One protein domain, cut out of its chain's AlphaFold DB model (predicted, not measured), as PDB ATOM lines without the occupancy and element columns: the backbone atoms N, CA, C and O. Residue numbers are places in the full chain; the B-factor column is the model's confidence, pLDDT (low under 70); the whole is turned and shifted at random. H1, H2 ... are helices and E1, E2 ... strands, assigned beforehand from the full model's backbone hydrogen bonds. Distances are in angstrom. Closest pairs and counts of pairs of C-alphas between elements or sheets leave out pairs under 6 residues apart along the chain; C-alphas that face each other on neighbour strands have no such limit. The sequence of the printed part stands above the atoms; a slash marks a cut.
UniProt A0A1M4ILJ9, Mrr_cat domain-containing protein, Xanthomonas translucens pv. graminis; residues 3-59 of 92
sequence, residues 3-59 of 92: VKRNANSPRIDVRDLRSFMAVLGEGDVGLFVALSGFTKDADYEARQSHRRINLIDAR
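This is residues 3 to 59 of the 92 residues of the protein "Mrr_cat domain-containing protein" of Xanthomonas translucens pv. graminis (UniProt A0A1M4ILJ9). Two parallel strands, E1 and E2, form a small ribbon-like sheet, and two helices, H1 and H2, run side by side over one of its faces, H1 nearer to E1 and H2 nearer to E2. A short stretch, residues 3 to 4, pairs parallel with residues 33 to 34 of E1. The printed part has 57 residues with two named helices and two named strands, in the order H1, E1, H2, E2, and its class is mixed, helices and strands. It is compact, with a radius of gyration of the C-alphas of 10.7 A, and elongated, spanning 34 by 19 by 19 A.

E1, residues 29 to 34, and E2, residues 52 to 56, are parallel neighbours at 18 degrees; N 30 and O 52, 2.9 A apart, and N 54 and O 30, 2.8 A apart, are within hydrogen-bond range. With H2, residues 40 to 48, they form a strand-helix-strand unit, two parallel neighbour strands with a helix between them along the chain, and its crossover is right-handed. The closest C-alphas of H2 and E2, those of Ala 46 and Ile 53, are 6.4 A apart. H1, residues 14 to 22, touches H2 at a shallow tilt of 29 degrees, the same way; their closest C-alphas, those of Val 14 and Ala 42, are 4.3 A apart. H1 and E2 are only just apart, at 8.2 A. In H1 and H2 every O i to N i+4 pair is within hydrogen-bond range.

E1 is 16.6 A long from first to last C-alpha and E2 13.3 A, ending at C-alpha 56, (11.340, -19.092, 10.290). H1 is 12.0 A long, beginning at C-alpha 14, (19.343, -23.010, 22.383), and H2 is 12.4 A long.

The two C-alphas farthest apart, those of Asn 8 and Glu 26, are 33.6 A apart. The printed part has no cut and no long link. Its mean pLDDT is 88.1, with residues 6 to 9 under 70.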
ATOM      1  N   VAL A   3      14.371 -28.533   8.880       79.38
ATOM      2  CA  VAL A   3      12.918 -28.381   9.049       79.38
ATOM      3  C   VAL A   3      12.443 -29.296  10.175       79.38
ATOM      4  O   VAL A   3      12.641 -30.507  10.111       79.38
ATOM      5  N   LYS A   4      11.802 -28.726  11.200       78.62
ATOM      6  CA  LYS A   4      11.177 -29.475  12.302       78.62
ATOM      7  C   LYS A   4       9.657 -29.238  12.321       78.62
ATOM      8  O   LYS A   4       9.190 -28.109  12.507       78.62
ATOM      9  N   ARG A   5       8.864 -30.303  12.132       71.88
ATOM     10  CA  ARG A   5       7.388 -30.265  12.190       71.88
ATOM     11  C   ARG A   5       6.916 -30.577  13.614       71.88
ATOM     12  O   ARG A   5       6.623 -31.718  13.944       71.88
ATOM     13  N   ASN A   6       6.820 -29.529  14.429       68.25
ATOM     14  CA  ASN A   6       6.691 -29.639  15.886       68.25
ATOM     15  C   ASN A   6       5.457 -28.905  16.445       68.25
ATOM     16  O   ASN A   6       5.518 -28.374  17.542       68.25
ATOM     17  N   ALA A   7       4.344 -28.815  15.708       60.06
ATOM     18  CA  ALA A   7       3.222 -27.929  16.069       60.06
ATOM     19  C   ALA A   7       2.670 -28.121  17.506       60.06
ATOM     20  O   ALA A   7       2.213 -27.152  18.100       60.06
ATOM     21  N   ASN A   8       2.789 -29.329  18.075       62.34
ATOM     22  CA  ASN A   8       2.354 -29.663  19.439       62.34
ATOM     23  C   ASN A   8       3.524 -29.983  20.391       62.34
ATOM     24  O   ASN A   8       3.333 -30.637  21.413       62.34
ATOM     25  N   SER A   9       4.752 -29.596  20.040       69.75
ATOM     26  CA  SER A   9       5.960 -29.889  20.820       69.75
ATOM     27  C   SER A   9       6.569 -28.608  21.402       69.75
ATOM     28  O   SER A   9       6.208 -27.504  20.981       69.75
ATOM     29  N   PRO A  10       7.519 -28.728  22.349       80.44
ATOM     30  CA  PRO A  10       8.220 -27.577  22.897       80.44
ATOM     31  C   PRO A  10       8.852 -26.705  21.805       80.44
ATOM     32  O   PRO A  10       9.256 -27.178  20.733       80.44
ATOM     33  N   ARG A  11       8.930 -25.401  22.089       88.94
ATOM     34  CA  ARG A  11       9.670 -24.442  21.261       88.94
ATOM     35  C   ARG A  11      11.128 -24.886  21.156       88.94
ATOM     36  O   ARG A  11      11.664 -25.457  22.101       88.94
ATOM     37  N   ILE A  12      11.759 -24.597  20.023       93.44
ATOM     38  CA  ILE A  12      13.171 -24.917  19.802       93.44
ATOM     39  C   ILE A  12      14.023 -24.128  20.794       93.44
ATOM     40  O   ILE A  12      13.938 -22.898  20.841       93.44
ATOM     41  N   ASP A  13      14.808 -24.848  21.591       93.94
ATOM     42  CA  ASP A  13      15.718 -24.279  22.577       93.94
ATOM     43  C   ASP A  13      17.104 -23.975  21.977       93.94
ATOM     44  O   ASP A  13      17.397 -24.251  20.809       93.94
ATOM     45  N   VAL A  14      17.976 -23.375  22.790       94.12
ATOM     46  CA  VAL A  14      19.343 -23.010  22.383       94.12
ATOM     47  C   VAL A  14      20.175 -24.237  22.029       94.12
ATOM     48  O   VAL A  14      21.024 -24.162  21.146       94.12
ATOM     49  N   ARG A  15      19.959 -25.375  22.697       93.81
ATOM     50  CA  ARG A  15      20.747 -26.592  22.468       93.81
ATOM     51  C   ARG A  15      20.452 -27.166  21.087       93.81
ATOM     52  O   ARG A  15      21.380 -27.495  20.347       93.81
ATOM     53  N   ASP A  16      19.177 -27.245  20.730       92.38
ATOM     54  CA  ASP A  16      18.735 -27.652  19.400       92.38
ATOM     55  C   ASP A  16      19.280 -26.704  18.324       92.38
ATOM     56  O   ASP A  16      19.782 -27.156  17.293       92.38
ATOM     57  N   LEU A  17      19.232 -25.391  18.576       92.69
ATOM     58  CA  LEU A  17      19.774 -24.401  17.651       92.69
ATOM     59  C   LEU A  17      21.293 -24.542  17.489       92.69
ATOM     60  O   LEU A  17      21.780 -24.578  16.364       92.69
ATOM     61  N   ARG A  18      22.056 -24.666  18.578       91.81
ATOM     62  CA  ARG A  18      23.517 -24.851  18.527       91.81
ATOM     63  C   ARG A  18      23.913 -26.114  17.782       91.81
ATOM     64  O   ARG A  18      24.867 -26.080  17.011       91.81
ATOM     65  N   SER A  19      23.152 -27.190  17.958       92.38
ATOM     66  CA  SER A  19      23.366 -28.439  17.224       92.38
ATOM     67  C   SER A  19      23.236 -28.221  15.716       92.38
ATOM     68  O   SER A  19      24.071 -28.699  14.958       92.38
ATOM     69  N   PHE A  20      22.247 -27.435  15.278       91.56
ATOM     70  CA  PHE A  20      22.126 -27.018  13.879       91.56
ATOM     71  C   PHE A  20      23.271 -26.105  13.429       91.56
ATOM     72  O   PHE A  20      23.810 -26.272  12.337       91.56
ATOM     73  N   MET A  21      23.657 -25.135  14.259       90.25
ATOM     74  CA  MET A  21      24.734 -24.211  13.915       90.25
ATOM     75  C   MET A  21      26.066 -24.928  13.738       90.25
ATOM     76  O   MET A  21      26.811 -24.551  12.842       90.25
ATOM     77  N   ALA A  22      26.350 -25.954  14.543       90.50
ATOM     78  CA  ALA A  22      27.589 -26.724  14.488       90.50
ATOM     79  C   ALA A  22      27.799 -27.442  13.146       90.50
ATOM     80  O   ALA A  22      28.939 -27.696  12.771       90.50
ATOM     81  N   VAL A  23      26.719 -27.731  12.412       89.94
ATOM     82  CA  VAL A  23      26.788 -28.400  11.103       89.94
ATOM     83  C   VAL A  23      27.051 -27.432   9.944       89.94
ATOM     84  O   VAL A  23      27.293 -27.881   8.830       89.94
ATOM     85  N   LEU A  24      26.978 -26.116  10.174       87.75
ATOM     86  CA  LEU A  24      27.239 -25.120   9.132       87.75
ATOM     87  C   LEU A  24      28.753 -24.963   8.908       87.75
ATOM     88  O   LEU A  24      29.534 -24.936   9.862       87.75
ATOM     89  N   GLY A  25      29.176 -24.844   7.656       84.69
ATOM     90  CA  GLY A  25      30.537 -24.475   7.288       84.69
ATOM     91  C   GLY A  25      30.803 -22.977   7.449       84.69
ATOM     92  O   GLY A  25      29.922 -22.184   7.798       84.69
ATOM     93  N   GLU A  26      32.044 -22.572   7.198       83.94
ATOM     94  CA  GLU A  26      32.405 -21.157   7.117       83.94
ATOM     95  C   GLU A  26      31.826 -20.544   5.831       83.94
ATOM     96  O   GLU A  26      31.975 -21.099   4.748       83.94
ATOM     97  N   GLY A  27      31.115 -19.419   5.953       82.62
ATOM     98  CA  GLY A  27      30.422 -18.773   4.829       82.62
ATOM     99  C   GLY A  27      29.014 -19.308   4.525       82.62
ATOM    100  O   GLY A  27      28.278 -18.663   3.775       82.62
ATOM    101  N   ASP A  28      28.598 -20.415   5.147       87.88
ATOM    102  CA  ASP A  28      27.266 -20.983   4.939       87.88
ATOM    103  C   ASP A  28      26.145 -20.096   5.493       87.88
ATOM    104  O   ASP A  28      26.258 -19.454   6.544       87.88
ATOM    105  N   VAL A  29      25.004 -20.130   4.798       87.62
ATOM    106  CA  VAL A  29      23.754 -19.526   5.268       87.62
ATOM    107  C   VAL A  29      22.835 -20.617   5.812       87.62
ATOM    108  O   VAL A  29      22.399 -21.524   5.100       87.62
ATOM    109  N   GLY A  30      22.511 -20.520   7.098       91.69
ATOM    110  CA  GLY A  30      21.599 -21.432   7.771       91.69
ATOM    111  C   GLY A  30      20.144 -20.994   7.623       91.69
ATOM    112  O   GLY A  30      19.809 -19.846   7.894       91.69
ATOM    113  N   LEU A  31      19.253 -21.921   7.268       93.69
ATOM    114  CA  LEU A  31      17.807 -21.737   7.400       93.69
ATOM    115  C   LEU A  31      17.233 -22.807   8.330       93.69
ATOM    116  O   LEU A  31      17.333 -24.001   8.022       93.69
ATOM    117  N   PHE A  32      16.622 -22.366   9.431       94.06
ATOM    118  CA  PHE A  32      15.936 -23.219  10.398       94.06
ATOM    119  C   PHE A  32      14.440 -22.893  10.397       94.06
ATOM    120  O   PHE A  32      14.033 -21.792  10.773       94.06
ATOM    121  N   VAL A  33      13.615 -23.866  10.007       93.69
ATOM    122  CA  VAL A  33      12.153 -23.738  10.000       93.69
ATOM    123  C   VAL A  33      11.546 -24.591  11.113       93.69
ATOM    124  O   VAL A  33      11.742 -25.809  11.136       93.69
ATOM    125  N   ALA A  34      10.793 -23.973  12.026       92.88
ATOM    126  CA  ALA A  34      10.127 -24.676  13.125       92.88
ATOM    127  C   ALA A  34       8.741 -24.093  13.427       92.88
ATOM    128  O   ALA A  34       8.610 -22.954  13.871       92.88
ATOM    129  N   LEU A  35       7.689 -24.900  13.254       89.81
ATOM    130  CA  LEU A  35       6.310 -24.440  13.475       89.81
ATOM    131  C   LEU A  35       5.964 -24.210  14.956       89.81
ATOM    132  O   LEU A  35       5.090 -23.395  15.236       89.81
ATOM    133  N   SER A  36       6.669 -24.849  15.900       89.44
ATOM    134  CA  SER A  36       6.547 -24.534  17.337       89.44
ATOM    135  C   SER A  36       7.130 -23.164  17.704       89.44
ATOM    136  O   SER A  36       6.821 -22.620  18.765       89.44
ATOM    137  N   GLY A  37       7.964 -22.582  16.836       92.62
ATOM    138  CA  GLY A  37       8.757 -21.389  17.112       92.62
ATOM    139  C   GLY A  37       9.979 -21.661  17.997       92.62
ATOM    140  O   GLY A  37      10.317 -22.805  18.297       92.62
ATOM    141  N   PHE A  38      10.639 -20.583  18.416       94.81
ATOM    142  CA  PHE A  38      11.935 -20.596  19.107       94.81
ATOM    143  C   PHE A  38      11.834 -19.951  20.493       94.81
ATOM    144  O   PHE A  38      11.037 -19.027  20.694       94.81
ATOM    145  N   THR A  39      12.582 -20.433  21.482       95.44
ATOM    146  CA  THR A  39      12.677 -19.752  22.784       95.44
ATOM    147  C   THR A  39      13.373 -18.394  22.633       95.44
ATOM    148  O   THR A  39      14.058 -18.150  21.641       95.44
ATOM    149  N   LYS A  40      13.200 -17.492  23.612       94.31
ATOM    150  CA  LYS A  40      13.871 -16.178  23.597       94.31
ATOM    151  C   LYS A  40      15.390 -16.328  23.527       94.31
ATOM    152  O   LYS A  40      16.029 -15.623  22.757       94.31
ATOM    153  N   ASP A  41      15.930 -17.283  24.273       94.50
ATOM    154  CA  ASP A  41      17.367 -17.541  24.306       94.50
ATOM    155  C   ASP A  41      17.871 -18.067  22.956       94.50
ATOM    156  O   ASP A  41      18.925 -17.646  22.493       94.50
ATOM    157  N   ALA A  42      17.104 -18.935  22.281       94.06
ATOM    158  CA  ALA A  42      17.451 -19.406  20.939       94.06
ATOM    159  C   ALA A  42      17.422 -18.257  19.919       94.06
ATOM    160  O   ALA A  42      18.313 -18.138  19.082       94.06
ATOM    161  N   ASP A  43      16.426 -17.375  20.013       93.06
ATOM    162  CA  ASP A  43      16.320 -16.207  19.136       93.06
ATOM    163  C   ASP A  43      17.466 -15.207  19.384       93.06
ATOM    164  O   ASP A  43      18.003 -14.624  18.442       93.06
ATOM    165  N   TYR A  44      17.888 -15.041  20.642       93.81
ATOM    166  CA  TYR A  44      19.049 -14.232  21.010       93.81
ATOM    167  C   TYR A  44      20.357 -14.834  20.481       93.81
ATOM    168  O   TYR A  44      21.134 -14.136  19.832       93.81
ATOM    169  N   GLU A  45      20.573 -16.134  20.681       92.81
ATOM    170  CA  GLU A  45      21.750 -16.861  20.193       92.81
ATOM    171  C   GLU A  45      21.889 -16.744  18.665       92.81
ATOM    172  O   GLU A  45      22.969 -16.439  18.159       92.81
ATOM    173  N   ALA A  46      20.792 -16.913  17.918       91.38
ATOM    174  CA  ALA A  46      20.804 -16.768  16.463       91.38
ATOM    175  C   ALA A  46      21.226 -15.360  16.008       91.38
ATOM    176  O   ALA A  46      21.889 -15.228  14.984       91.38
ATOM    177  N   ARG A  47      20.864 -14.316  16.767       89.00
ATOM    178  CA  ARG A  47      21.225 -12.917  16.472       89.00
ATOM    179  C   ARG A  47      22.670 -12.579  16.833       89.00
ATOM    180  O   ARG A  47      23.249 -11.713  16.191       89.00
ATOM    181  N   GLN A  48      23.222 -13.213  17.867       88.56
ATOM    182  CA  GLN A  48      24.617 -13.014  18.286       88.56
ATOM    183  C   GLN A  48      25.611 -13.818  17.437       88.56
ATOM    184  O   GLN A  48      26.808 -13.527  17.426       88.56
ATOM    185  N   SER A  49      25.132 -14.843  16.732       81.94
ATOM    186  CA  SER A  49      25.978 -15.678  15.888       81.94
ATOM    187  C   SER A  49      26.622 -14.872  14.756       81.94
ATOM    188  O   SER A  49      25.952 -14.150  14.024       81.94
ATOM    189  N   HIS A  50      27.930 -15.060  14.555       81.38
ATOM    190  CA  HIS A  50      28.633 -14.557  13.365       81.38
ATOM    191  C   HIS A  50      28.190 -15.264  12.072       81.38
ATOM    192  O   HIS A  50      28.478 -14.796  10.971       81.38
ATOM    193  N   ARG A  51      27.500 -16.408  12.186       81.75
ATOM    194  CA  ARG A  51      26.994 -17.172  11.043       81.75
ATOM    195  C   ARG A  51      25.657 -16.593  10.593       81.75
ATOM    196  O   ARG A  51      24.787 -16.302  11.410       81.75
ATOM    197  N   ARG A  52      25.454 -16.473   9.278       84.69
ATOM    198  CA  ARG A  52      24.210 -15.939   8.703       84.69
ATOM    199  C   ARG A  52      23.091 -16.968   8.848       84.69
ATOM    200  O   ARG A  52      22.961 -17.856   8.011       84.69
ATOM    201  N   ILE A  53      22.287 -16.866   9.903       91.06
ATOM    202  CA  ILE A  53      21.197 -17.811  10.173       91.06
ATOM    203  C   ILE A  53      19.851 -17.093  10.140       91.06
ATOM    204  O   ILE A  53      19.644 -16.083  10.805       91.06
ATOM    205  N   ASN A  54      18.912 -17.654   9.383       92.94
ATOM    206  CA  ASN A  54      17.522 -17.235   9.361       92.94
ATOM    207  C   ASN A  54      16.648 -18.249  10.092       92.94
ATOM    208  O   ASN A  54      16.602 -19.431   9.744       92.94
ATOM    209  N   LEU A  55      15.904 -17.751  11.075       94.69
ATOM    210  CA  LEU A  55      14.848 -18.498  11.742       94.69
ATOM    211  C   LEU A  55      13.503 -18.168  11.083       94.69
ATOM    212  O   LEU A  55      13.196 -16.996  10.824       94.69
ATOM    213  N   ILE A  56      12.714 -19.203  10.791       95.19
ATOM    214  CA  ILE A  56      11.340 -19.092  10.290       95.19
ATOM    215  C   ILE A  56      10.422 -19.893  11.210       95.19
ATOM    216  O   ILE A  56      10.470 -21.124  11.252       95.19
ATOM    217  N   ASP A  57       9.580 -19.177  11.952       93.94
ATOM    218  CA  ASP A  57       8.472 -19.766  12.698       93.94
ATOM    219  C   ASP A  57       7.189 -19.801  11.849       93.94
ATOM    220  O   ASP A  57       7.167 -19.344  10.704       93.94
ATOM    221  N   ALA A  58       6.101 -20.344  12.400       91.50
ATOM    222  CA  ALA A  58       4.827 -20.432  11.686       91.50
ATOM    223  C   ALA A  58       4.289 -19.062  11.228       91.50
ATOM    224  O   ALA A  58       3.746 -18.952  10.130       91.50
ATOM    225  N   ARG A  59       4.466 -18.009  12.037       92.06
ATOM    226  CA  ARG A  59       3.984 -16.657  11.714       92.06
ATOM    227  C   ARG A  59       4.780 -16.049  10.570       92.06
ATOM    228  O   ARG A  59       4.187 -15.543   9.623       92.06
TER     229      ARG A  59